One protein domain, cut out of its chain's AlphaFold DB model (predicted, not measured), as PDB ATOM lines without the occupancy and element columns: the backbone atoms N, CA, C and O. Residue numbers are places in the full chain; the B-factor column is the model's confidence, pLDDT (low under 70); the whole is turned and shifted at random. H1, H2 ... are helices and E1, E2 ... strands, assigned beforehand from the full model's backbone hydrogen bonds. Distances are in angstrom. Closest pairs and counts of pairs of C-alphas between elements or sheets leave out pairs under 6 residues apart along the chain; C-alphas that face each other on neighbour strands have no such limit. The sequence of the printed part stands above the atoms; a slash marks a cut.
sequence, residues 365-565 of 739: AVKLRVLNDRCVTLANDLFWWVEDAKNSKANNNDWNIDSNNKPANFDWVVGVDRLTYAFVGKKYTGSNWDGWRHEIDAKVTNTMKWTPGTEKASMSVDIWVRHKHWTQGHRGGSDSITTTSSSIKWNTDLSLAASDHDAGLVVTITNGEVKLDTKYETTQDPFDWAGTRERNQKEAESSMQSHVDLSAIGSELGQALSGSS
ATOM      1  N   ALA A 365     175.180 174.291 196.214       89.75
ATOM      2  CA  ALA A 365     176.427 175.060 196.360       89.75
ATOM      3  C   ALA A 365     176.288 176.395 197.134       89.75
ATOM      4  O   ALA A 365     177.295 177.000 197.521       89.75
ATOM      5  N   VAL A 366     175.058 176.869 197.371       86.25
ATOM      6  CA  VAL A 366     174.773 178.053 198.199       86.25
ATOM      7  C   VAL A 366     174.355 177.645 199.610       86.25
ATOM      8  O   VAL A 366     174.954 178.109 200.579       86.25
ATOM      9  N   LYS A 367     173.375 176.744 199.749       83.44
ATOM     10  CA  LYS A 367     172.854 176.308 201.056       83.44
ATOM     11  C   LYS A 367     173.873 175.509 201.871       83.44
ATOM     12  O   LYS A 367     173.932 175.666 203.085       83.44
ATOM     13  N   LEU A 368     174.722 174.714 201.220       87.62
ATOM     14  CA  LEU A 368     175.703 173.845 201.880       87.62
ATOM     15  C   LEU A 368     177.032 174.550 202.213       87.62
ATOM     16  O   LEU A 368     177.991 173.886 202.601       87.62
ATOM     17  N   ARG A 369     177.133 175.880 202.076       89.75
ATOM     18  CA  ARG A 369     178.334 176.642 202.490       89.75
ATOM     19  C   ARG A 369     178.601 176.527 203.994       89.75
ATOM     20  O   ARG A 369     179.758 176.484 204.402       89.75
ATOM     21  N   VAL A 370     177.537 176.393 204.794       86.19
ATOM     22  CA  VAL A 370     177.613 176.167 206.248       86.19
ATOM     23  C   VAL A 370     178.424 174.916 206.603       86.19
ATOM     24  O   VAL A 370     179.197 174.947 207.554       86.19
ATOM     25  N   LEU A 371     178.353 173.847 205.797       88.50
ATOM     26  CA  LEU A 371     179.152 172.642 206.031       88.50
ATOM     27  C   LEU A 371     180.649 172.925 205.909       88.50
ATOM     28  O   LEU A 371     181.430 172.498 206.751       88.50
ATOM     29  N   ASN A 372     181.053 173.653 204.870       92.69
ATOM     30  CA  ASN A 372     182.456 173.977 204.631       92.69
ATOM     31  C   ASN A 372     183.008 174.874 205.753       92.69
ATOM     32  O   ASN A 372     184.111 174.625 206.238       92.69
ATOM     33  N   ASP A 373     182.215 175.841 206.229       90.69
ATOM     34  CA  ASP A 373     182.549 176.669 207.395       90.69
ATOM     35  C   ASP A 373     182.704 175.839 208.682       90.69
ATOM     36  O   ASP A 373     183.700 175.974 209.403       90.69
ATOM     37  N   ARG A 374     181.770 174.913 208.945       86.69
ATOM     38  CA  ARG A 374     181.836 173.982 210.082       86.69
ATOM     39  C   ARG A 374     183.052 173.057 209.991       86.69
ATOM     40  O   ARG A 374     183.781 172.945 210.971       86.69
ATOM     41  N   CYS A 375     183.341 172.466 208.832       89.25
ATOM     42  CA  CYS A 375     184.505 171.596 208.635       89.25
ATOM     43  C   CYS A 375     185.845 172.333 208.807       89.25
ATOM     44  O   CYS A 375     186.777 171.771 209.376       89.25
ATOM     45  N   VAL A 376     185.953 173.590 208.360       91.88
ATOM     46  CA  VAL A 376     187.161 174.418 208.553       91.88
ATOM     47  C   VAL A 376     187.301 174.894 210.002       91.88
ATOM     48  O   VAL A 376     188.414 174.949 210.521       91.88
ATOM     49  N   THR A 377     186.192 175.170 210.692       88.81
ATOM     50  CA  THR A 377     186.199 175.463 212.137       88.81
ATOM     51  C   THR A 377     186.628 174.232 212.941       88.81
ATOM     52  O   THR A 377     187.505 174.324 213.793       88.81
ATOM     53  N   LEU A 378     186.103 173.055 212.597       85.75
ATOM     54  CA  LEU A 378     186.469 171.782 213.213       85.75
ATOM     55  C   LEU A 378     187.934 171.395 212.942       85.75
ATOM     56  O   LEU A 378     188.595 170.859 213.823       85.75
ATOM     57  N   ALA A 379     188.483 171.728 211.769       89.44
ATOM     58  CA  ALA A 379     189.919 171.602 211.505       89.44
ATOM     59  C   ALA A 379     190.775 172.489 212.429       89.44
ATOM     60  O   ALA A 379     191.906 172.123 212.743       89.44
ATOM     61  N   ASN A 380     190.253 173.633 212.885       89.94
ATOM     62  CA  ASN A 380     190.950 174.496 213.839       89.94
ATOM     63  C   ASN A 380     190.898 173.914 215.255       89.94
ATOM     64  O   ASN A 380     191.927 173.833 215.918       89.94
ATOM     65  N   ASP A 381     189.732 173.442 215.693       83.00
ATOM     66  CA  ASP A 381     189.572 172.815 217.010       83.00
ATOM     67  C   ASP A 381     190.351 171.491 217.127       83.00
ATOM     68  O   ASP A 381     190.962 171.231 218.162       83.00
ATOM     69  N   LEU A 382     190.456 170.721 216.036       79.56
ATOM     70  CA  LEU A 382     191.324 169.540 215.922       79.56
ATOM     71  C   LEU A 382     192.795 169.823 216.247       79.56
ATOM     72  O   LEU A 382     193.451 168.977 216.851       79.56
ATOM     73  N   PHE A 383     193.319 170.987 215.857       81.06
ATOM     74  CA  PHE A 383     194.672 171.387 216.242       81.06
ATOM     75  C   PHE A 383     194.769 171.595 217.766       81.06
ATOM     76  O   PHE A 383     195.710 171.107 218.388       81.06
ATOM     77  N   TRP A 384     193.784 172.249 218.386       77.56
ATOM     78  CA  TRP A 384     193.796 172.516 219.828       77.56
ATOM     79  C   TRP A 384     193.611 171.249 220.675       77.56
ATOM     80  O   TRP A 384     194.268 171.122 221.704       77.56
ATOM     81  N   TRP A 385     192.812 170.277 220.216       73.50
ATOM     82  CA  TRP A 385     192.720 168.942 220.831       73.50
ATOM     83  C   TRP A 385     194.027 168.136 220.741       73.50
ATOM     84  O   TRP A 385     194.240 167.230 221.543       73.50
ATOM     85  N   VAL A 386     194.900 168.452 219.777       69.88
ATOM     86  CA  VAL A 386     196.215 167.816 219.592       69.88
ATOM     87  C   VAL A 386     197.323 168.514 220.390       69.88
ATOM     88  O   VAL A 386     198.175 167.828 220.950       69.88
ATOM     89  N   GLU A 387     197.318 169.849 220.448       71.38
ATOM     90  CA  GLU A 387     198.324 170.655 221.157       71.38
ATOM     91  C   GLU A 387     198.117 170.618 222.686       71.38
ATOM     92  O   GLU A 387     199.069 170.381 223.426       71.38
ATOM     93  N   ASP A 388     196.881 170.796 223.176       69.38
ATOM     94  CA  ASP A 388     196.556 170.726 224.610       69.38
ATOM     95  C   ASP A 388     195.128 170.210 224.855       69.38
ATOM     96  O   ASP A 388     194.178 170.969 225.079       69.38
ATOM     97  N   ALA A 389     194.996 168.881 224.886       59.41
ATOM     98  CA  ALA A 389     193.744 168.176 225.170       59.41
ATOM     99  C   ALA A 389     193.091 168.529 226.528       59.41
ATOM    100  O   ALA A 389     191.933 168.182 226.750       59.41
ATOM    101  N   LYS A 390     193.802 169.192 227.456       56.03
ATOM    102  CA  LYS A 390     193.297 169.508 228.808       56.03
ATOM    103  C   LYS A 390     192.731 170.917 228.929       56.03
ATOM    104  O   LYS A 390     191.862 171.134 229.770       56.03
ATOM    105  N   ASN A 391     193.198 171.855 228.105       56.53
ATOM    106  CA  ASN A 391     192.689 173.232 228.062       56.53
ATOM    107  C   ASN A 391     191.841 173.540 226.814       56.53
ATOM    108  O   ASN A 391     191.263 174.627 226.715       56.53
ATOM    109  N   SER A 392     191.751 172.606 225.866       56.75
ATOM    110  CA  SER A 392     190.971 172.750 224.637       56.75
ATOM    111  C   SER A 392     189.483 173.015 224.892       56.75
ATOM    112  O   SER A 392     188.840 172.315 225.676       56.75
ATOM    113  N   LYS A 393     188.913 173.980 224.165       60.62
ATOM    114  CA  LYS A 393     187.464 174.233 224.113       60.62
ATOM    115  C   LYS A 393     186.883 173.620 222.837       60.62
ATOM    116  O   LYS A 393     187.622 173.213 221.945       60.62
ATOM    117  N   ALA A 394     185.560 173.617 222.713       57.31
ATOM    118  CA  ALA A 394     184.881 173.378 221.441       57.31
ATOM    119  C   ALA A 394     184.292 174.683 220.892       57.31
ATOM    120  O   ALA A 394     183.732 175.477 221.647       57.31
ATOM    121  N   ASN A 395     184.391 174.882 219.578       56.75
ATOM    122  CA  ASN A 395     183.795 175.968 218.796       56.75
ATOM    123  C   ASN A 395     184.173 177.405 219.224       56.75
ATOM    124  O   ASN A 395     183.504 178.356 218.821       56.75
ATOM    125  N   ASN A 396     185.221 177.588 220.039       67.25
ATOM    126  CA  ASN A 396     185.673 178.904 220.516       67.25
ATOM    127  C   ASN A 396     187.166 178.914 220.914       67.25
ATOM    128  O   ASN A 396     187.536 179.403 221.986       67.25
ATOM    129  N   ASN A 397     188.014 178.313 220.078       77.19
ATOM    130  CA  ASN A 397     189.470 178.435 220.181       77.19
ATOM    131  C   ASN A 397     189.993 179.489 219.190       77.19
ATOM    132  O   ASN A 397     189.388 179.712 218.140       77.19
ATOM    133  N   ASP A 398     191.142 180.095 219.492       85.38
ATOM    134  CA  ASP A 398     191.776 181.066 218.596       85.38
ATOM    135  C   ASP A 398     192.161 180.430 217.249       85.38
ATOM    136  O   ASP A 398     192.427 179.228 217.138       85.38
ATOM    137  N   TRP A 399     192.195 181.239 216.189       88.31
ATOM    138  CA  TRP A 399     192.512 180.746 214.851       88.31
ATOM    139  C   TRP A 399     194.016 180.466 214.691       88.31
ATOM    140  O   TRP A 399     194.856 181.370 214.770       88.31
ATOM    141  N   ASN A 400     194.365 179.197 214.464       86.44
ATOM    142  CA  ASN A 400     195.746 178.722 214.534       86.44
ATOM    143  C   ASN A 400     196.194 177.809 213.377       86.44
ATOM    144  O   ASN A 400     197.376 177.495 213.293       86.44
ATOM    145  N   ILE A 401     195.309 177.429 212.449       87.31
ATOM    146  CA  ILE A 401     195.670 176.542 211.322       87.31
ATOM    147  C   ILE A 401     196.136 177.263 210.046       87.31
ATOM    148  O   ILE A 401     196.579 176.612 209.103       87.31
ATOM    149  N   ASP A 402     196.080 178.594 210.009       86.12
ATOM    150  CA  ASP A 402     196.730 179.418 208.985       86.12
ATOM    151  C   ASP A 402     197.398 180.649 209.629       86.12
ATOM    152  O   ASP A 402     197.089 181.062 210.749       86.12
ATOM    153  N   SER A 403     198.357 181.205 208.898       75.88
ATOM    154  CA  SER A 403     198.968 182.520 209.078       75.88
ATOM    155  C   SER A 403     197.988 183.696 208.926       75.88
ATOM    156  O   SER A 403     198.147 184.704 209.613       75.88
ATOM    157  N   ASN A 404     196.978 183.571 208.060       74.00
ATOM    158  CA  ASN A 404     195.891 184.544 207.907       74.00
ATOM    159  C   ASN A 404     194.775 184.288 208.933       74.00
ATOM    160  O   ASN A 404     194.781 183.269 209.618       74.00
ATOM    161  N   ASN A 405     193.779 185.177 209.005       85.12
ATOM    162  CA  ASN A 405     192.524 184.919 209.728       85.12
ATOM    163  C   ASN A 405     191.714 183.770 209.086       85.12
ATOM    164  O   ASN A 405     191.962 183.398 207.937       85.12
ATOM    165  N   LYS A 406     190.692 183.268 209.800       89.19
ATOM    166  CA  LYS A 406     189.701 182.310 209.270       89.19
ATOM    167  C   LYS A 406     189.205 182.745 207.871       89.19
ATOM    168  O   LYS A 406     188.862 183.921 207.713       89.19
ATOM    169  N   PRO A 407     189.142 181.840 206.870       89.06
ATOM    170  CA  PRO A 407     188.679 182.174 205.525       89.06
ATOM    171  C   PRO A 407     187.310 182.861 205.510       89.06
ATOM    172  O   PRO A 407     186.414 182.498 206.263       89.06
ATOM    173  N   ALA A 408     187.133 183.821 204.601       90.00
ATOM    174  CA  ALA A 408     185.848 184.490 204.366       90.00
ATOM    175  C   ALA A 408     185.016 183.835 203.241       90.00
ATOM    176  O   ALA A 408     183.947 184.333 202.895       90.00
ATOM    177  N   ASN A 409     185.520 182.758 202.629       91.44
ATOM    178  CA  ASN A 409     184.922 182.102 201.468       91.44
ATOM    179  C   ASN A 409     184.856 180.581 201.689       91.44
ATOM    180  O   ASN A 409     185.863 179.933 201.989       91.44
ATOM    181  N   PHE A 410     183.653 180.036 201.513       94.56
ATOM    182  CA  PHE A 410     183.289 178.637 201.752       94.56
ATOM    183  C   PHE A 410     182.546 178.036 200.547       94.56
ATOM    184  O   PHE A 410     181.773 177.084 200.676       94.56
ATOM    185  N   ASP A 411     182.748 178.630 199.371       95.12
ATOM    186  CA  ASP A 411     182.002 178.348 198.153       95.12
ATOM    187  C   ASP A 411     182.405 176.995 197.555       95.12
ATOM    188  O   ASP A 411     183.586 176.665 197.427       95.12
ATOM    189  N   TRP A 412     181.407 176.206 197.162       95.56
ATOM    190  CA  TRP A 412     181.626 174.936 196.479       95.56
ATOM    191  C   TRP A 412     182.063 175.156 195.026       95.56
ATOM    192  O   TRP A 412     181.440 175.914 194.280       95.56
ATOM    193  N   VAL A 413     183.092 174.427 194.603       96.38
ATOM    194  CA  VAL A 413     183.514 174.312 193.206       96.38
ATOM    195  C   VAL A 413     182.598 173.318 192.493       96.38
ATOM    196  O   VAL A 413     182.385 172.197 192.957       96.38
ATOM    197  N   VAL A 414     182.059 173.727 191.344       92.50
ATOM    198  CA  VAL A 414     181.183 172.896 190.509       92.50
ATOM    199  C   VAL A 414     182.028 172.034 189.572       92.50
ATOM    200  O   VAL A 414     182.774 172.551 188.742       92.50
ATOM    201  N   GLY A 415     181.902 170.713 189.692       93.06
ATOM    202  CA  GLY A 415     182.521 169.731 188.806       93.06
ATOM    203  C   GLY A 415     181.570 169.187 187.734       93.06
ATOM    204  O   GLY A 415     180.427 169.620 187.571       93.06
ATOM    205  N   VAL A 416     182.044 168.188 186.984       91.19
ATOM    206  CA  VAL A 416     181.227 167.514 185.959       91.19
ATOM    207  C   VAL A 416     180.165 166.617 186.600       91.19
ATOM    208  O   VAL A 416     179.016 166.688 186.170       91.19
ATOM    209  N   ASP A 417     180.546 165.842 187.624       93.00
ATOM    210  CA  ASP A 417     179.745 164.804 188.297       93.00
ATOM    211  C   ASP A 417     179.577 165.018 189.822       93.00
ATOM    212  O   ASP A 417     179.192 164.092 190.536       93.00
ATOM    213  N   ARG A 418     179.963 166.193 190.341       95.38
ATOM    214  CA  ARG A 418     180.058 166.487 191.784       95.38
ATOM    215  C   ARG A 418     180.172 167.983 192.089       95.38
ATOM    216  O   ARG A 418     180.573 168.760 191.224       95.38
ATOM    217  N   LEU A 419     179.948 168.354 193.345       96.62
ATOM    218  CA  LEU A 419     180.511 169.548 193.981       96.62
ATOM    219  C   LEU A 419     181.740 169.152 194.812       96.62
ATOM    220  O   LEU A 419     181.753 168.077 195.418       96.62
ATOM    221  N   THR A 420     182.748 170.020 194.893       97.69
ATOM    222  CA  THR A 420     183.889 169.863 195.812       97.69
ATOM    223  C   THR A 420     184.202 171.148 196.570       97.69
ATOM    224  O   THR A 420     183.995 172.251 196.076       97.69
ATOM    225  N   TYR A 421     184.740 171.010 197.776       97.81
ATOM    226  CA  TYR A 421     185.394 172.084 198.515       97.81
ATOM    227  C   TYR A 421     186.730 171.571 199.043       97.81
ATOM    228  O   TYR A 421     186.831 170.429 199.493       97.81
ATOM    229  N   ALA A 422     187.760 172.410 198.980       97.25
ATOM    230  CA  ALA A 422     189.080 172.095 199.496       97.25
ATOM    231  C   ALA A 422     189.681 173.327 200.172       97.25
ATOM    232  O   ALA A 422     189.750 174.399 199.574       97.25
ATOM    233  N   PHE A 423     190.158 173.144 201.399       96.62
ATOM    234  CA  PHE A 423     190.941 174.132 202.135       96.62
ATOM    235  C   PHE A 423     192.265 173.496 202.556       96.62
ATOM    236  O   PHE A 423     192.302 172.322 202.933       96.62
ATOM    237  N   VAL A 424     193.344 174.275 202.487       95.31
ATOM    238  CA  VAL A 424     194.667 173.910 202.997       95.31
ATOM    239  C   VAL A 424     195.160 175.062 203.861       95.31
ATOM    240  O   VAL A 424     195.450 176.138 203.343       95.31
ATOM    241  N   GLY A 425     195.241 174.829 205.166       93.75
ATOM    242  CA  GLY A 425     195.850 175.742 206.125       93.75
ATOM    243  C   GLY A 425     197.308 175.365 206.350       93.75
ATOM    244  O   GLY A 425     197.637 174.178 206.426       93.75
ATOM    245  N   LYS A 426     198.187 176.365 206.438       92.31
ATOM    246  CA  LYS A 426     199.575 176.183 206.863       92.31
ATOM    247  C   LYS A 426     199.970 177.288 207.830       92.31
ATOM    248  O   LYS A 426     199.873 178.466 207.491       92.31
ATOM    249  N   LYS A 427     200.487 176.920 209.001       90.00
ATOM    250  CA  LYS A 427     201.081 177.873 209.947       90.00
ATOM    251  C   LYS A 427     202.440 177.381 210.421       90.00
ATOM    252  O   LYS A 427     202.633 176.192 210.652       90.00
ATOM    253  N   TYR A 428     203.373 178.313 210.564       85.56
ATOM    254  CA  TYR A 428     204.684 178.081 211.157       85.56
ATOM    255  C   TYR A 428     204.906 179.120 212.250       85.56
ATOM    256  O   TYR A 428     204.867 180.321 211.968       85.56
ATOM    257  N   THR A 429     205.123 178.687 213.490       81.38
ATOM    258  CA  THR A 429     205.566 179.590 214.555       81.38
ATOM    259  C   THR A 429     207.088 179.684 214.530       81.38
ATOM    260  O   THR A 429     207.801 178.678 214.515       81.38
ATOM    261  N   GLY A 430     207.602 180.916 214.492       74.31
ATOM    262  CA  GLY A 430     209.030 181.158 214.665       74.31
ATOM    263  C   GLY A 430     209.500 180.692 216.046       74.31
ATOM    264  O   GLY A 430     208.707 180.631 216.981       74.31
ATOM    265  N   SER A 431     210.797 180.391 216.163       71.25
ATOM    266  CA  SER A 431     211.414 179.974 217.429       71.25
ATOM    267  C   SER A 431     211.089 180.966 218.544       71.25
ATOM    268  O   SER A 431     211.474 182.134 218.452       71.25
ATOM    269  N   ASN A 432     210.413 180.506 219.599       72.56
ATOM    270  CA  ASN A 432     210.318 181.280 220.833       72.56
ATOM    271  C   ASN A 432     211.673 181.251 221.582       72.56
ATOM    272  O   ASN A 432     212.637 180.612 221.144       72.56
ATOM    273  N   TRP A 433     211.759 181.959 222.708       63.16
ATOM    274  CA  TRP A 433     212.972 182.033 223.532       63.16
ATOM    275  C   TRP A 433     213.323 180.701 224.226       63.16
ATOM    276  O   TRP A 433     214.496 180.456 224.498       63.16
ATOM    277  N   ASP A 434     212.338 179.819 224.424       65.69
ATOM    278  CA  ASP A 434     212.520 178.431 224.870       65.69
ATOM    279  C   ASP A 434     213.002 177.489 223.745       65.69
ATOM    280  O   ASP A 434     213.300 176.321 223.986       65.69
ATOM    281  N   GLY A 435     213.104 177.988 222.506       74.06
ATOM    282  CA  GLY A 435     213.530 177.234 221.327       74.06
ATOM    283  C   GLY A 435     212.427 176.403 220.659       74.06
ATOM    284  O   GLY A 435     212.709 175.652 219.727       74.06
ATOM    285  N   TRP A 436     211.175 176.527 221.096       78.31
ATOM    286  CA  TRP A 436     210.049 175.750 220.577       78.31
ATOM    287  C   TRP A 436     209.583 176.273 219.216       78.31
ATOM    288  O   TRP A 436     209.602 177.483 218.965       78.31
ATOM    289  N   ARG A 437     209.150 175.364 218.333       84.75
ATOM    290  CA  ARG A 437     208.585 175.679 217.003       84.75
ATOM    291  C   ARG A 437     207.425 174.749 216.696       84.75
ATOM    292  O   ARG A 437     207.457 173.585 217.083       84.75
ATOM    293  N   HIS A 438     206.420 175.260 215.995       84.44
ATOM    294  CA  HIS A 438     205.205 174.528 215.651       84.44
ATOM    295  C   HIS A 438     204.964 174.689 214.140       84.44
ATOM    296  O   HIS A 438     204.914 175.813 213.638       84.44
ATOM    297  N   GLU A 439     204.827 173.583 213.407       89.88
ATOM    298  CA  GLU A 439     204.405 173.558 211.997       89.88
ATOM    299  C   GLU A 439     203.070 172.821 211.930       89.88
ATOM    300  O   GLU A 439     202.954 171.680 212.380       89.88
ATOM    301  N   ILE A 440     202.059 173.491 211.393       89.44
ATOM    302  CA  ILE A 440     200.688 173.001 211.319       89.44
ATOM    303  C   ILE A 440     200.329 172.885 209.840       89.44
ATOM    304  O   ILE A 440     200.314 173.891 209.132       89.44
ATOM    305  N   ASP A 441     200.040 171.667 209.388       93.25
ATOM    306  CA  ASP A 441     199.366 171.387 208.122       93.25
ATOM    307  C   ASP A 441     197.901 171.050 208.430       93.25
ATOM    308  O   ASP A 441     197.626 170.055 209.098       93.25
ATOM    309  N   ALA A 442     196.947 171.809 207.900       93.81
ATOM    310  CA  ALA A 442     195.530 171.452 207.943       93.81
ATOM    311  C   ALA A 442     194.987 171.249 206.528       93.81
ATOM    312  O   ALA A 442     195.322 171.994 205.607       93.81
ATOM    313  N   LYS A 443     194.113 170.259 206.347       96.19
ATOM    314  CA  LYS A 443     193.408 169.989 205.095       96.19
ATOM    315  C   LYS A 443     191.948 169.665 205.380       96.19
ATOM    316  O   LYS A 443     191.648 168.776 206.168       96.19
ATOM    317  N   VAL A 444     191.046 170.331 204.671       95.62
ATOM    318  CA  VAL A 444     189.634 169.939 204.571       95.62
ATOM    319  C   VAL A 444     189.359 169.564 203.124       95.62
ATOM    320  O   VAL A 444     189.845 170.216 202.196       95.62
ATOM    321  N   THR A 445     188.610 168.494 202.896       97.44
ATOM    322  CA  THR A 445     188.138 168.095 201.572       97.44
ATOM    323  C   THR A 445     186.721 167.554 201.690       97.44
ATOM    324  O   THR A 445     186.514 166.454 202.190       97.44
ATOM    325  N   ASN A 446     185.756 168.323 201.191       95.50
ATOM    326  CA  ASN A 446     184.351 167.931 201.146       95.50
ATOM    327  C   ASN A 446     183.968 167.647 199.688       95.50
ATOM    328  O   ASN A 446     184.394 168.354 198.773       95.50
ATOM    329  N   THR A 447     183.175 166.608 199.446       97.12
ATOM    330  CA  THR A 447     182.660 166.238 198.119       97.12
ATOM    331  C   THR A 447     181.188 165.866 198.232       97.12
ATOM    332  O   THR A 447     180.811 165.173 199.167       97.12
ATOM    333  N   MET A 448     180.360 166.279 197.273       95.31
ATOM    334  CA  MET A 448     178.971 165.824 197.150       95.31
ATOM    335  C   MET A 448     178.703 165.399 195.706       95.31
ATOM    336  O   MET A 448     179.035 166.139 194.783       95.31
ATOM    337  N   LYS A 449     178.124 164.218 195.493       96.75
ATOM    338  CA  LYS A 449     177.923 163.604 194.176       96.75
ATOM    339  C   LYS A 449     176.540 162.958 194.083       96.75
ATOM    340  O   LYS A 449     176.117 162.286 195.014       96.75
ATOM    341  N   TRP A 450     175.851 163.120 192.953       95.25
ATOM    342  CA  TRP A 450     174.630 162.357 192.671       95.25
ATOM    343  C   TRP A 450     174.923 160.916 192.259       95.25
ATOM    344  O   TRP A 450     175.963 160.609 191.669       95.25
ATOM    345  N   THR A 451     173.938 160.058 192.493       95.50
ATOM    346  CA  THR A 451     173.864 158.718 191.915       95.50
ATOM    347  C   THR A 451     172.849 158.745 190.763       95.50
ATOM    348  O   THR A 451     171.652 158.871 191.017       95.50
ATOM    349  N   PRO A 452     173.283 158.665 189.488       95.06
ATOM    350  CA  PRO A 452     172.361 158.589 188.357       95.06
ATOM    351  C   PRO A 452     171.406 157.397 188.480       95.06
ATOM    352  O   PRO A 452     171.812 156.310 188.891       95.06
ATOM    353  N   GLY A 453     170.147 157.594 188.099       94.88
ATOM    354  CA  GLY A 453     169.094 156.588 188.236       94.88
ATOM    355  C   GLY A 453     168.381 156.583 189.589       94.88
ATOM    356  O   GLY A 453     167.405 155.851 189.721       94.88
ATOM    357  N   THR A 454     168.816 157.381 190.571       95.44
ATOM    358  CA  THR A 454     168.185 157.444 191.899       95.44
ATOM    359  C   THR A 454     167.917 158.874 192.353       95.44
ATOM    360  O   THR A 454     168.387 159.852 191.771       95.44
ATOM    361  N   GLU A 455     167.157 158.988 193.431       92.25
ATOM    362  CA  GLU A 455     166.819 160.211 194.146       92.25
ATOM    363  C   GLU A 455     167.964 160.765 195.020       92.25
ATOM    364  O   GLU A 455     167.778 161.763 195.722       92.25
ATOM    365  N   LYS A 456     169.131 160.100 195.036       93.31
ATOM    366  CA  LYS A 456     170.158 160.274 196.076       93.31
ATOM    367  C   LYS A 456     171.407 161.021 195.627       93.31
ATOM    368  O   LYS A 456     171.905 160.874 194.509       93.31
ATOM    369  N   ALA A 457     171.972 161.744 196.586       92.69
ATOM    370  CA  ALA A 457     173.286 162.351 196.519       92.69
ATOM    371  C   ALA A 457     174.112 161.960 197.747       92.69
ATOM    372  O   ALA A 457     173.738 162.295 198.868       92.69
ATOM    373  N   SER A 458     175.248 161.302 197.535       93.06
ATOM    374  CA  SER A 458     176.192 161.006 198.607       93.06
ATOM    375  C   SER A 458     177.121 162.191 198.845       93.06
ATOM    376  O   SER A 458     177.544 162.900 197.926       93.06
ATOM    377  N   MET A 459     177.434 162.424 200.110       90.88
ATOM    378  CA  MET A 459     178.314 163.477 200.590       90.88
ATOM    379  C   MET A 459     179.411 162.841 201.436       90.88
ATOM    380  O   MET A 459     179.140 161.955 202.239       90.88
ATOM    381  N   SER A 460     180.647 163.288 201.241       92.12
ATOM    382  CA  SER A 460     181.848 162.760 201.880       92.12
ATOM    383  C   SER A 460     182.694 163.911 202.407       92.12
ATOM    384  O   SER A 460     182.907 164.904 201.702       92.12
ATOM    385  N   VAL A 461     183.159 163.786 203.646       90.25
ATOM    386  CA  VAL A 461     183.964 164.783 204.356       90.25
ATOM    387  C   VAL A 461     185.237 164.111 204.853       90.25
ATOM    388  O   VAL A 461     185.179 163.099 205.550       90.25
ATOM    389  N   ASP A 462     186.378 164.697 204.503       92.12
ATOM    390  CA  ASP A 462     187.711 164.303 204.952       92.12
ATOM    391  C   ASP A 462     188.415 165.533 205.541       92.12
ATOM    392  O   ASP A 462     188.847 166.434 204.812       92.12
ATOM    393  N   ILE A 463     188.482 165.594 206.872       90.50
ATOM    394  CA  ILE A 463     189.230 166.609 207.617       90.50
ATOM    395  C   ILE A 463     190.482 165.936 208.164       90.50
ATOM    396  O   ILE A 463     190.388 164.908 208.827       90.50
ATOM    397  N   TRP A 464     191.647 166.528 207.927       91.56
ATOM    398  CA  TRP A 464     192.933 166.022 208.394       91.56
ATOM    399  C   TRP A 464     193.802 167.176 208.891       91.56
ATOM    400  O   TRP A 464     193.895 168.223 208.248       91.56
ATOM    401  N   VAL A 465     194.458 166.978 210.030       88.62
ATOM    402  CA  VAL A 465     195.413 167.920 210.617       88.62
ATOM    403  C   VAL A 465     196.680 167.158 210.974       88.62
ATOM    404  O   VAL A 465     196.613 166.073 211.550       88.62
ATOM    405  N   ARG A 466     197.841 167.735 210.662       88.88
ATOM    406  CA  ARG A 466     199.144 167.340 211.197       88.88
ATOM    407  C   ARG A 466     199.751 168.525 211.927       88.88
ATOM    408  O   ARG A 466     199.843 169.625 211.389       88.88
ATOM    409  N   HIS A 467     200.251 168.250 213.117       85.75
ATOM    410  CA  HIS A 467     201.060 169.153 213.914       85.75
ATOM    411  C   HIS A 467     202.448 168.543 214.093       85.75
ATOM    412  O   HIS A 467     202.579 167.355 214.384       85.75
ATOM    413  N   LYS A 468     203.485 169.353 213.893       86.62
ATOM    414  CA  LYS A 468     204.862 169.043 214.273       86.62
ATOM    415  C   LYS A 468     205.285 170.027 215.351       86.62
ATOM    416  O   LYS A 468     205.195 171.236 215.131       86.62
ATOM    417  N   HIS A 469     205.805 169.513 216.454       82.56
ATOM    418  CA  HIS A 469     206.390 170.302 217.528       82.56
ATOM    419  C   HIS A 469     207.887 169.996 217.623       82.56
ATOM    420  O   HIS A 469     208.278 168.835 217.759       82.56
ATOM    421  N   TRP A 470     208.719 171.036 217.546       84.00
ATOM    422  CA  TRP A 470     210.153 170.957 217.816       84.00
ATOM    423  C   TRP A 470     210.425 171.476 219.219       84.00
ATOM    424  O   TRP A 470     210.101 172.626 219.514       84.00
ATOM    425  N   THR A 471     211.132 170.685 220.020       77.12
ATOM    426  CA  THR A 471     211.807 171.155 221.236       77.12
ATOM    427  C   THR A 471     213.296 171.289 220.944       77.12
ATOM    428  O   THR A 471     213.930 170.287 220.595       77.12
ATOM    429  N   GLN A 472     213.889 172.471 221.127       75.12
ATOM    430  CA  GLN A 472     215.350 172.554 221.184       75.12
ATOM    431  C   GLN A 472     215.879 171.993 222.504       75.12
ATOM    432  O   GLN A 472     215.257 172.136 223.558       75.12
ATOM    433  N   GLY A 473     217.041 171.344 222.454       68.69
ATOM    434  CA  GLY A 473     217.622 170.668 223.610       68.69
ATOM    435  C   GLY A 473     218.147 171.628 224.684       68.69
ATOM    436  O   GLY A 473     219.331 171.977 224.687       68.69
ATOM    437  N   HIS A 474     217.298 172.026 225.642       63.28
ATOM    438  CA  HIS A 474     217.703 172.874 226.770       63.28
ATOM    439  C   HIS A 474     218.995 172.357 227.430       63.28
ATOM    440  O   HIS A 474     219.091 171.200 227.837       63.28
ATOM    441  N   ARG A 475     219.990 173.246 227.570       65.19
ATOM    442  CA  ARG A 475     221.301 172.978 228.202       65.19
ATOM    443  C   ARG A 475     222.133 171.853 227.554       65.19
ATOM    444  O   ARG A 475     222.992 171.287 228.221       65.19
ATOM    445  N   GLY A 476     221.936 171.577 226.261       66.00
ATOM    446  CA  GLY A 476     222.763 170.627 225.503       66.00
ATOM    447  C   GLY A 476     222.162 169.230 225.349       66.00
ATOM    448  O   GLY A 476     222.892 168.286 225.054       66.00
ATOM    449  N   GLY A 477     220.845 169.088 225.529       67.25
ATOM    450  CA  GLY A 477     220.124 167.939 224.980       67.25
ATOM    451  C   GLY A 477     220.145 167.940 223.445       67.25
ATOM    452  O   GLY A 477     220.520 168.927 222.813       67.25
ATOM    453  N   SER A 478     219.709 166.843 222.831       72.50
ATOM    454  CA  SER A 478     219.397 166.822 221.399       72.50
ATOM    455  C   SER A 478     218.068 167.523 221.125       72.50
ATOM    456  O   SER A 478     217.109 167.314 221.870       72.50
ATOM    457  N   ASP A 479     217.978 168.260 220.017       75.88
ATOM    458  CA  ASP A 479     216.688 168.696 219.474       75.88
ATOM    459  C   ASP A 479     215.793 167.467 219.200       75.88
ATOM    460  O   ASP A 479     216.280 166.405 218.790       75.88
ATOM    461  N   SER A 480     214.487 167.606 219.444       76.06
ATOM    462  CA  SER A 480     213.499 166.542 219.231       76.06
ATOM    463  C   SER A 480     212.306 167.035 218.415       76.06
ATOM    464  O   SER A 480     211.931 168.207 218.519       76.06
ATOM    465  N   ILE A 481     211.735 166.149 217.590       78.19
ATOM    466  CA  ILE A 481     210.560 166.433 216.756       78.19
ATOM    467  C   ILE A 481     209.462 165.406 217.042       78.19
ATOM    468  O   ILE A 481     209.580 164.235 216.670       78.19
ATOM    469  N   THR A 482     208.362 165.876 217.624       75.12
ATOM    470  CA  THR A 482     207.114 165.117 217.748       75.12
ATOM    471  C   THR A 482     206.215 165.461 216.567       75.12
ATOM    472  O   THR A 482     206.024 166.638 216.267       75.12
ATOM    473  N   THR A 483     205.640 164.456 215.896       80.19
ATOM    474  CA  THR A 483     204.601 164.667 214.874       80.19
ATOM    475  C   THR A 483     203.322 163.931 215.263       80.19
ATOM    476  O   THR A 483     203.310 162.712 215.432       80.19
ATOM    477  N   THR A 484     202.226 164.674 215.358       75.56
ATOM    478  CA  THR A 484     200.882 164.143 215.603       75.56
ATOM    479  C   THR A 484     200.025 164.391 214.371       75.56
ATOM    480  O   THR A 484     200.134 165.443 213.740       75.56
ATOM    481  N   SER A 485     199.153 163.449 214.013       81.56
ATOM    482  CA  SER A 485     198.106 163.707 213.027       81.56
ATOM    483  C   SER A 485     196.770 163.089 213.422       81.56
ATOM    484  O   SER A 485     196.721 162.021 214.027       81.56
ATOM    485  N   SER A 486     195.690 163.775 213.068       78.69
ATOM    486  CA  SER A 486     194.315 163.404 213.403       78.69
ATOM    487  C   SER A 486     193.439 163.606 212.177       78.69
ATOM    488  O   SER A 486     193.612 164.593 211.456       78.69
ATOM    489  N   SER A 487     192.495 162.700 211.926       83.81
ATOM    490  CA  SER A 487     191.532 162.870 210.841       83.81
ATOM    491  C   SER A 487     190.125 162.415 211.191       83.81
ATOM    492  O   SER A 487     189.921 161.376 211.809       83.81
ATOM    493  N   ILE A 488     189.143 163.202 210.758       81.69
ATOM    494  CA  ILE A 488     187.719 162.897 210.873       81.69
ATOM    495  C   ILE A 488     187.211 162.617 209.464       81.69
ATOM    496  O   ILE A 488     187.284 163.491 208.594       81.69
ATOM    497  N   LYS A 489     186.681 161.411 209.244       85.50
ATOM    498  CA  LYS A 489     186.114 160.999 207.960       85.50
ATOM    499  C   LYS A 489     184.684 160.513 208.144       85.50
ATOM    500  O   LYS A 489     184.404 159.661 208.988       85.50
ATOM    501  N   TRP A 490     183.763 161.037 207.346       82.38
ATOM    502  CA  TRP A 490     182.377 160.576 207.338       82.38
ATOM    503  C   TRP A 490     181.728 160.716 205.976       82.38
ATOM    504  O   TRP A 490     182.180 161.475 205.118       82.38
ATOM    505  N   ASN A 491     180.640 159.971 205.805       85.19
ATOM    506  CA  ASN A 491     179.748 160.108 204.671       85.19
ATOM    507  C   ASN A 491     178.312 160.281 205.177       85.19
ATOM    508  O   ASN A 491     177.964 159.788 206.247       85.19
ATOM    509  N   THR A 492     177.476 160.954 204.397       85.38
ATOM    510  CA  THR A 492     176.023 161.002 204.591       85.38
ATOM    511  C   THR A 492     175.356 160.959 203.228       85.38
ATOM    512  O   THR A 492     175.897 161.506 202.266       85.38
ATOM    513  N   ASP A 493     174.173 160.366 203.144       86.38
ATOM    514  CA  ASP A 493     173.334 160.508 201.955       86.38
ATOM    515  C   ASP A 493     172.301 161.617 202.182       86.38
ATOM    516  O   ASP A 493     171.751 161.777 203.277       86.38
ATOM    517  N   LEU A 494     172.043 162.383 201.125       87.94
ATOM    518  CA  LEU A 494     170.868 163.227 200.971       87.94
ATOM    519  C   LEU A 494     169.935 162.565 199.955       87.94
ATOM    520  O   LEU A 494     170.386 162.043 198.934       87.94
ATOM    521  N   SER A 495     168.635 162.602 200.220       87.62
ATOM    522  CA  SER A 495     167.601 162.021 199.364       87.62
ATOM    523  C   SER A 495     166.556 163.076 199.016       87.62
ATOM    524  O   SER A 495     166.203 163.922 199.841       87.62
ATOM    525  N   LEU A 496     166.081 163.052 197.773       86.44
ATOM    526  CA  LEU A 496     164.929 163.826 197.331       86.44
ATOM    527  C   LEU A 496     163.670 162.966 197.434       86.44
ATOM    528  O   LEU A 496     163.570 161.913 196.817       86.44
ATOM    529  N   ALA A 497     162.676 163.446 198.170       83.69
ATOM    530  CA  ALA A 497     161.356 162.837 198.252       83.69
ATOM    531  C   ALA A 497     160.313 163.740 197.588       83.69
ATOM    532  O   ALA A 497     160.470 164.961 197.525       83.69
ATOM    533  N   ALA A 498     159.212 163.154 197.129       77.88
ATOM    534  CA  ALA A 498     157.987 163.913 196.913       77.88
ATOM    535  C   ALA A 498     157.305 164.191 198.262       77.88
ATOM    536  O   ALA A 498     157.332 163.343 199.147       77.88
ATOM    537  N   SER A 499     156.666 165.349 198.413       73.38
ATOM    538  CA  SER A 499     155.747 165.604 199.522       73.38
ATOM    539  C   SER A 499     154.400 164.948 199.238       73.38
ATOM    540  O   SER A 499     153.800 165.191 198.191       73.38
ATOM    541  N   ASP A 500     153.891 164.181 200.197       64.25
ATOM    542  CA  ASP A 500     152.581 163.526 200.098       64.25
ATOM    543  C   ASP A 500     151.389 164.455 200.387       64.25
ATOM    544  O   ASP A 500     150.240 164.021 200.319       64.25
ATOM    545  N   HIS A 501     151.644 165.739 200.676       59.56
ATOM    546  CA  HIS A 501     150.611 166.731 201.000       59.56
ATOM    547  C   HIS A 501     150.711 168.017 200.157       59.56
ATOM    548  O   HIS A 501     149.703 168.475 199.631       59.56
ATOM    549  N   ASP A 502     151.916 168.573 199.961       58.50
ATOM    550  CA  ASP A 502     152.093 169.946 199.440       58.50
ATOM    551  C   ASP A 502     152.472 170.024 197.940       58.50
ATOM    552  O   ASP A 502     152.901 171.074 197.466       58.50
ATOM    553  N   ALA A 503     152.381 168.919 197.185       62.91
ATOM    554  CA  ALA A 503     152.709 168.850 195.746       62.91
ATOM    555  C   ALA A 503     154.095 169.430 195.344       62.91
ATOM    556  O   ALA A 503     154.295 169.881 194.216       62.91
ATOM    557  N   GLY A 504     155.069 169.396 196.258       71.69
ATOM    558  CA  GLY A 504     156.462 169.802 196.031       71.69
ATOM    559  C   GLY A 504     157.458 168.698 196.393       71.69
ATOM    560  O   GLY A 504     157.062 167.667 196.934       71.69
ATOM    561  N   LEU A 505     158.752 168.890 196.114       73.25
ATOM    562  CA  LEU A 505     159.800 167.986 196.623       73.25
ATOM    563  C   LEU A 505     160.253 168.398 198.025       73.25
ATOM    564  O   LEU A 505     160.119 169.560 198.396       73.25
ATOM    565  N   VAL A 506     160.844 167.466 198.767       76.88
ATOM    566  CA  VAL A 506     161.497 167.670 200.068       76.88
ATOM    567  C   VAL A 506     162.894 167.048 200.005       76.88
ATOM    568  O   VAL A 506     163.068 166.007 199.376       76.88
ATOM    569  N   VAL A 507     163.889 167.660 200.653       78.81
ATOM    570  CA  VAL A 507     165.209 167.038 200.849       78.81
ATOM    571  C   VAL A 507     165.266 166.442 202.251       78.81
ATOM    572  O   VAL A 507     164.974 167.140 203.222       78.81
ATOM    573  N   THR A 508     165.669 165.181 202.362       80.12
ATOM    574  CA  THR A 508     165.969 164.503 203.628       80.12
ATOM    575  C   THR A 508     167.460 164.166 203.707       80.12
ATOM    576  O   THR A 508     168.157 164.124 202.691       80.12
ATOM    577  N   ILE A 509     167.964 163.957 204.924       75.12
ATOM    578  CA  ILE A 509     169.353 163.567 205.198       75.12
ATOM    579  C   ILE A 509     169.319 162.298 206.045       75.12
ATOM    580  O   ILE A 509     168.591 162.242 207.036       75.12
ATOM    581  N   THR A 510     170.115 161.298 205.679       73.31
ATOM    582  CA  THR A 510     170.325 160.091 206.486       73.31
ATOM    583  C   THR A 510     171.766 160.060 206.978       73.31
ATOM    584  O   THR A 510     172.668 159.692 206.220       73.31
ATOM    585  N   ASN A 511     171.962 160.465 208.238       62.50
ATOM    586  CA  ASN A 511     173.267 160.520 208.903       62.50
ATOM    587  C   ASN A 511     173.986 159.163 208.814       62.50
ATOM    588  O   ASN A 511     173.442 158.145 209.243       62.50
ATOM    589  N   GLY A 512     175.210 159.154 208.282       59.28
ATOM    590  CA  GLY A 512     176.049 157.957 208.223       59.28
ATOM    591  C   GLY A 512     176.939 157.764 209.453       59.28
ATOM    592  O   GLY A 512     177.092 158.649 210.296       59.28
ATOM    593  N   GLU A 513     177.558 156.586 209.536       57.78
ATOM    594  CA  GLU A 513     178.566 156.256 210.548       57.78
ATOM    595  C   GLU A 513     179.830 157.116 210.354       57.78
ATOM    596  O   GLU A 513     180.386 157.188 209.253       57.78
ATOM    597  N   VAL A 514     180.308 157.749 211.429       57.56
ATOM    598  CA  VAL A 514     181.504 158.606 211.406       57.56
ATOM    599  C   VAL A 514     182.709 157.862 211.948       57.56
ATOM    600  O   VAL A 514     182.647 157.264 213.019       57.56
ATOM    601  N   LYS A 515     183.821 157.920 211.210       58.75
ATOM    602  CA  LYS A 515     185.063 157.226 211.549       58.75
ATOM    603  C   LYS A 515     186.157 158.246 211.808       58.75
ATOM    604  O   LYS A 515     186.670 158.908 210.905       58.75
ATOM    605  N   LEU A 516     186.467 158.378 213.090       59.69
ATOM    606  CA  LEU A 516     187.648 159.063 213.573       59.69
ATOM    607  C   LEU A 516     188.861 158.144 213.368       59.69
ATOM    608  O   LEU A 516     188.836 156.994 213.801       59.69
ATOM    609  N   ASP A 517     189.898 158.651 212.708       60.75
ATOM    610  CA  ASP A 517     191.168 157.963 212.470       60.75
ATOM    611  C   ASP A 517     192.315 158.872 212.941       60.75
ATOM    612  O   ASP A 517     192.673 159.861 212.285       60.75
ATOM    613  N   THR A 518     192.833 158.569 214.134       57.19
ATOM    614  CA  THR A 518     193.874 159.330 214.837       57.19
ATOM    615  C   THR A 518     195.211 158.605 214.712       57.19
ATOM    616  O   THR A 518     195.352 157.465 215.154       57.19
ATOM    617  N   LYS A 519     196.228 159.267 214.147       60.53
ATOM    618  CA  LYS A 519     197.530 158.662 213.844       60.53
ATOM    619  C   LYS A 519     198.699 159.482 214.401       60.53
ATOM    620  O   LYS A 519     199.200 160.423 213.780       60.53
ATOM    621  N   TYR A 520     199.169 159.076 215.576       55.09
ATOM    622  CA  TYR A 520     200.343 159.646 216.242       55.09
ATOM    623  C   TYR A 520     201.647 159.015 215.712       55.09
ATOM    624  O   TYR A 520     201.849 157.809 215.883       55.09
ATOM    625  N   GLU A 521     202.554 159.808 215.125       59.12
ATOM    626  CA  GLU A 521     203.784 159.346 214.450       59.12
ATOM    627  C   GLU A 521     205.029 160.145 214.888       59.12
ATOM    628  O   GLU A 521     205.546 160.978 214.147       59.12
ATOM    629  N   THR A 522     205.555 159.887 216.089       56.84
ATOM    630  CA  THR A 522     206.816 160.518 216.518       56.84
ATOM    631  C   THR A 522     208.042 159.891 215.841       56.84
ATOM    632  O   THR A 522     208.124 158.669 215.708       56.84
ATOM    633  N   THR A 523     209.002 160.718 215.411       57.03
ATOM    634  CA  THR A 523     210.224 160.283 214.694       57.03
ATOM    635  C   THR A 523     211.466 160.163 215.583       57.03
ATOM    636  O   THR A 523     212.475 159.606 215.159       57.03
ATOM    637  N   GLN A 524     211.388 160.649 216.820       56.12
ATOM    638  CA  GLN A 524     212.282 160.308 217.933       56.12
ATOM    639  C   GLN A 524     211.417 159.870 219.118       56.12
ATOM    640  O   GLN A 524     210.237 160.211 219.167       56.12
ATOM    641  N   ASP A 525     211.989 159.127 220.062       49.91
ATOM    642  CA  ASP A 525     211.329 158.746 221.317       49.91
ATOM    643  C   ASP A 525     211.484 159.898 222.336       49.91
ATOM    644  O   ASP A 525     212.570 160.061 222.906       49.91
ATOM    645  N   PRO A 526     210.486 160.787 222.509       45.00
ATOM    646  CA  PRO A 526     210.702 162.112 223.070       45.00
ATOM    647  C   PRO A 526     210.325 162.119 224.555       45.00
ATOM    648  O   PRO A 526     209.498 162.920 224.982       45.00
ATOM    649  N   PHE A 527     210.916 161.202 225.335       46.53
ATOM    650  CA  PHE A 527     210.589 160.985 226.753       46.53
ATOM    651  C   PHE A 527     209.070 160.737 226.964       46.53
ATOM    652  O   PHE A 527     208.345 161.631 227.392       46.53
ATOM    653  N   ASP A 528     208.549 159.527 226.715       48.69
ATOM    654  CA  ASP A 528     207.153 159.216 227.096       48.69
ATOM    655  C   ASP A 528     207.019 159.122 228.633       48.69
ATOM    656  O   ASP A 528     207.233 158.068 229.239       48.69
ATOM    657  N   TRP A 529     206.694 160.247 229.286       46.28
ATOM    658  CA  TRP A 529     206.510 160.364 230.740       46.28
ATOM    659  C   TRP A 529     205.242 159.606 231.195       46.28
ATOM    660  O   TRP A 529     204.202 160.191 231.498       46.28
ATOM    661  N   ALA A 530     205.370 158.280 231.304       45.78
ATOM    662  CA  ALA A 530     204.386 157.333 231.835       45.78
ATOM    663  C   ALA A 530     203.082 157.197 231.015       45.78
ATOM    664  O   ALA A 530     201.971 157.388 231.530       45.78
ATOM    665  N   GLY A 531     203.214 156.790 229.745       53.09
ATOM    666  CA  GLY A 531     202.078 156.425 228.890       53.09
ATOM    667  C   GLY A 531     201.280 157.630 228.392       53.09
ATOM    668  O   GLY A 531     200.083 157.517 228.112       53.09
ATOM    669  N   THR A 532     201.929 158.792 228.310       57.47
ATOM    670  CA  THR A 532     201.358 160.034 227.783       57.47
ATOM    671  C   THR A 532     200.844 159.865 226.358       57.47
ATOM    672  O   THR A 532     199.787 160.403 226.052       57.47
ATOM    673  N   ARG A 533     201.496 159.062 225.505       58.22
ATOM    674  CA  ARG A 533     201.022 158.818 224.130       58.22
ATOM    675  C   ARG A 533     199.618 158.208 224.067       58.22
ATOM    676  O   ARG A 533     198.732 158.794 223.452       58.22
ATOM    677  N   GLU A 534     199.399 157.052 224.701       63.41
ATOM    678  CA  GLU A 534     198.073 156.409 224.711       63.41
ATOM    679  C   GLU A 534     197.028 157.265 225.424       63.41
ATOM    680  O   GLU A 534     195.869 157.289 225.015       63.41
ATOM    681  N   ARG A 535     197.428 157.960 226.496       63.69
ATOM    682  CA  ARG A 535     196.518 158.822 227.244       63.69
ATOM    683  C   ARG A 535     196.076 160.014 226.411       63.69
ATOM    684  O   ARG A 535     194.881 160.207 226.272       63.69
ATOM    685  N   ASN A 536     197.007 160.749 225.810       60.81
ATOM    686  CA  ASN A 536     196.695 161.898 224.967       60.81
ATOM    687  C   ASN A 536     195.906 161.468 223.721       60.81
ATOM    688  O   ASN A 536     194.996 162.182 223.320       60.81
ATOM    689  N   GLN A 537     196.182 160.287 223.146       65.19
ATOM    690  CA  GLN A 537     195.355 159.732 222.072       65.19
ATOM    691  C   GLN A 537     193.915 159.477 222.546       65.19
ATOM    692  O   GLN A 537     192.987 159.949 221.900       65.19
ATOM    693  N   LYS A 538     193.712 158.807 223.686       67.81
ATOM    694  CA  LYS A 538     192.374 158.516 224.237       67.81
ATOM    695  C   LYS A 538     191.644 159.771 224.738       67.81
ATOM    696  O   LYS A 538     190.433 159.871 224.572       67.81
ATOM    697  N   GLU A 539     192.359 160.744 225.307       65.44
ATOM    698  CA  GLU A 539     191.830 162.057 225.711       65.44
ATOM    699  C   GLU A 539     191.415 162.879 224.476       65.44
ATOM    700  O   GLU A 539     190.322 163.448 224.467       65.44
ATOM    701  N   ALA A 540     192.211 162.879 223.401       61.91
ATOM    702  CA  ALA A 540     191.866 163.538 222.141       61.91
ATOM    703  C   ALA A 540     190.725 162.817 221.399       61.91
ATOM    704  O   ALA A 540     189.816 163.476 220.905       61.91
ATOM    705  N   GLU A 541     190.712 161.481 221.357       65.88
ATOM    706  CA  GLU A 541     189.617 160.681 220.786       65.88
ATOM    707  C   GLU A 541     188.305 160.895 221.544       65.88
ATOM    708  O   GLU A 541     187.278 161.146 220.916       65.88
ATOM    709  N   SER A 542     188.344 160.887 222.879       66.94
ATOM    710  CA  SER A 542     187.189 161.211 223.720       66.94
ATOM    711  C   SER A 542     186.726 162.653 223.509       66.94
ATOM    712  O   SER A 542     185.526 162.879 223.393       66.94
ATOM    713  N   SER A 543     187.649 163.617 223.415       63.69
ATOM    714  CA  SER A 543     187.325 165.028 223.157       63.69
ATOM    715  C   SER A 543     186.728 165.236 221.766       63.69
ATOM    716  O   SER A 543     185.784 166.005 221.615       63.69
ATOM    717  N   MET A 544     187.219 164.527 220.750       64.62
ATOM    718  CA  MET A 544     186.628 164.535 219.412       64.62
ATOM    719  C   MET A 544     185.224 163.919 219.437       64.62
ATOM    720  O   MET A 544     184.280 164.535 218.955       64.62
ATOM    721  N   GLN A 545     185.044 162.755 220.064       66.50
ATOM    722  CA  GLN A 545     183.736 162.095 220.166       66.50
ATOM    723  C   GLN A 545     182.706 162.904 220.975       66.50
ATOM    724  O   GLN A 545     181.526 162.871 220.642       66.50
ATOM    725  N   SER A 546     183.125 163.649 222.005       65.38
ATOM    726  CA  SER A 546     182.217 164.445 222.843       65.38
ATOM    727  C   SER A 546     181.864 165.823 222.272       65.38
ATOM    728  O   SER A 546     180.876 166.410 222.706       65.38
ATOM    729  N   HIS A 547     182.655 166.361 221.337       66.12
ATOM    730  CA  HIS A 547     182.461 167.715 220.795       66.12
ATOM    731  C   HIS A 547     182.087 167.763 219.303       66.12
ATOM    732  O   HIS A 547     181.615 168.800 218.831       66.12
ATOM    733  N   VAL A 548     182.260 166.672 218.549       68.31
ATOM    734  CA  VAL A 548     181.847 166.575 217.138       68.31
ATOM    735  C   VAL A 548     180.364 166.205 217.058       68.31
ATOM    736  O   VAL A 548     179.987 165.071 216.768       68.31
ATOM    737  N   ASP A 549     179.499 167.187 217.324       68.94
ATOM    738  CA  ASP A 549     178.051 167.003 217.221       68.94
ATOM    739  C   ASP A 549     177.578 166.997 215.757       68.94
ATOM    740  O   ASP A 549     177.218 168.010 215.150       68.94
ATOM    741  N   LEU A 550     177.555 165.798 215.181       67.19
ATOM    742  CA  LEU A 550     177.023 165.547 213.843       67.19
ATOM    743  C   LEU A 550     175.492 165.599 213.793       67.19
ATOM    744  O   LEU A 550     174.936 165.734 212.704       67.19
ATOM    745  N   SER A 551     174.805 165.536 214.937       67.56
ATOM    746  CA  SER A 551     173.365 165.795 214.999       67.56
ATOM    747  C   SER A 551     173.082 167.293 214.860       67.56
ATOM    748  O   SER A 551     172.159 167.657 214.136       67.56
ATOM    749  N   ALA A 552     173.936 168.165 215.411       71.19
ATOM    750  CA  ALA A 552     173.911 169.600 215.138       71.19
ATOM    751  C   ALA A 552     174.271 169.908 213.677       71.19
ATOM    752  O   ALA A 552     173.540 170.657 213.041       71.19
ATOM    753  N   ILE A 553     175.307 169.285 213.093       71.06
ATOM    754  CA  ILE A 553     175.617 169.464 211.657       71.06
ATOM    755  C   ILE A 553     174.446 168.980 210.783       71.06
ATOM    756  O   ILE A 553     174.005 169.702 209.890       71.06
ATOM    757  N   GLY A 554     173.892 167.795 211.060       70.38
ATOM    758  CA  GLY A 554     172.715 167.261 210.370       70.38
ATOM    759  C   GLY A 554     171.457 168.113 210.568       70.38
ATOM    760  O   GLY A 554     170.654 168.235 209.647       70.38
ATOM    761  N   SER A 555     171.308 168.767 211.723       72.62
ATOM    762  CA  SER A 555     170.219 169.704 212.025       72.62
ATOM    763  C   SER A 555     170.414 171.061 211.347       72.62
ATOM    764  O   SER A 555     169.456 171.603 210.817       72.62
ATOM    765  N   GLU A 556     171.633 171.601 211.266       74.19
ATOM    766  CA  GLU A 556     171.933 172.841 210.534       74.19
ATOM    767  C   GLU A 556     171.754 172.654 209.027       74.19
ATOM    768  O   GLU A 556     171.099 173.470 208.378       74.19
ATOM    769  N   LEU A 557     172.255 171.544 208.475       73.06
ATOM    770  CA  LEU A 557     171.952 171.119 207.108       73.06
ATOM    771  C   LEU A 557     170.441 170.914 206.929       73.06
ATOM    772  O   LEU A 557     169.847 171.428 205.981       73.06
ATOM    773  N   GLY A 558     169.809 170.222 207.875       71.25
ATOM    774  CA  GLY A 558     168.375 169.971 207.917       71.25
ATOM    775  C   GLY A 558     167.531 171.242 207.994       71.25
ATOM    776  O   GLY A 558     166.455 171.262 207.415       71.25
ATOM    777  N   GLN A 559     168.000 172.320 208.625       72.25
ATOM    778  CA  GLN A 559     167.327 173.623 208.722       72.25
ATOM    779  C   GLN A 559     167.577 174.492 207.485       72.25
ATOM    780  O   GLN A 559     166.628 175.032 206.912       72.25
ATOM    781  N   ALA A 560     168.835 174.577 207.030       68.56
ATOM    782  CA  ALA A 560     169.223 175.264 205.797       68.56
ATOM    783  C   ALA A 560     168.465 174.710 204.578       68.56
ATOM    784  O   ALA A 560     168.139 175.458 203.650       68.56
ATOM    785  N   LEU A 561     168.150 173.413 204.622       69.88
ATOM    786  CA  LEU A 561     167.199 172.761 203.739       69.88
ATOM    787  C   LEU A 561     165.755 173.025 204.196       69.88
ATOM    788  O   LEU A 561     165.131 173.876 203.581       69.88
ATOM    789  N   SER A 562     165.209 172.374 205.230       58.38
ATOM    790  CA  SER A 562     163.755 172.287 205.524       58.38
ATOM    791  C   SER A 562     162.958 173.598 205.510       58.38
ATOM    792  O   SER A 562     161.856 173.617 204.958       58.38
ATOM    793  N   GLY A 563     163.499 174.709 206.028       53.31
ATOM    794  CA  GLY A 563     162.829 176.021 205.971       53.31
ATOM    795  C   GLY A 563     162.690 176.589 204.548       53.31
ATOM    796  O   GLY A 563     161.959 177.544 204.308       53.31
ATOM    797  N   SER A 564     163.406 175.996 203.594       49.47
ATOM    798  CA  SER A 564     163.517 176.391 202.194       49.47
ATOM    799  C   SER A 564     163.923 175.200 201.305       49.47
ATOM    800  O   SER A 564     164.841 175.312 200.500       49.47
ATOM    801  N   SER A 565     163.279 174.037 201.461       49.78
ATOM    802  CA  SER A 565     163.530 172.841 200.631       49.78
ATOM    803  C   SER A 565     162.286 172.330 199.920       49.78
ATOM    804  O   SER A 565     162.360 171.295 199.266       49.78
TER     805      SER A 565
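Overview. This is residues 365 to 565 of the 739 residues of an uncharacterized protein of Pseudogymnoascus sp. VKM F-4520 (FW-2644) (UniProt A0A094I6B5). A long, twisted slab of five antiparallel strands has three helices packed over one face and no named helix on the other. H1 slants over E1 to E4, while H2 and H3 follow one another over the E5 edge; the long strands make the longest axis. The printed part has 201 residues, with the named elements in the order H1, E1, E2, E3, E4, E5, H2, H3 and the sheet in the order E1, E2, E3, E4, E5; the class is mixed, helices and strands. The whole is only just loose, close to compact, with a radius of gyration of the C-alphas of 20.0 A, a rod spanning 76 by 32 by 29 A.

Arrangement. H1, residues 369 to 387, is on the sheet of E1, residues 419 to 428, E2, residues 437 to 450, E3, residues 456 to 471, E4, residues 480 to 498, and E5, residues 504 to 520. Its height over the sheet is 8.7 A, and its closest C-alphas to E3 are those of Ala 379 and Ile 463, 6.4 A apart. On the local plane it stands at 30.1 degrees to E2, only just slantwise to the strands. The strands form a meander, each the antiparallel neighbour of the one before, and each successive pair is a hairpin. Within hydrogen-bond range are N 423 and O 444 of E1 and E2, 3.1 A, N 443 and O 464 of E2 and E3, 2.8 A, N 465 and O 486 of E3 and E4, 2.9 A, and N 487 and O 517 of E4 and E5, 2.9 A. E1 and E5 are the edge strands and are apart. H2, residues 532 to 547, is on the same face as H1, over E4 and E5 and along the strands, at a height of 9.9 A. Its residues 540 to 544 touch residues 382 to 386 of H1 at a shallow tilt of 26 degrees, opposite ways; the closest C-alphas, of Trp 385 and Ala 540, are 5.6 A apart. H3, residues 550 to 562, is on the same face at a height over the sheet of 9.2 A, and its residues 553 to 557 alone touch residues 370 to 374 of H1 at a shallow tilt of 14 degrees, opposite ways; the closest C-alphas, of Leu 371 and Ile 553, are 7.4 A apart. In H2 and H3 every O i to N i+4 pair is within hydrogen-bond range; in H1, 14 of 15 are.

Along the chain. H1 runs 28.0 A from C-alpha 369 at (178.334, 176.642, 202.490). E1 measures 30.9 A, E2 43.8 A, E3 49.9 A and E5 49.4 A; E4, the longest strand, runs 59.9 A to C-alpha 498 at (157.987, 163.913, 196.913). H2 measures 21.6 A, and H3 runs 17.0 A to C-alpha 562 at (163.755, 172.287, 205.524).

Size, cuts and confidence. The C-alphas farthest apart, of Gly 476 and His 501, are 76.3 A apart. The printed part has no cut. The long links are H1 to E1, 31 residues, and E5 to H2, 11 residues. Mean pLDDT of the printed part is 77.1; 68 residues are under 70, among them residues 388 to 396 and 511 to 551.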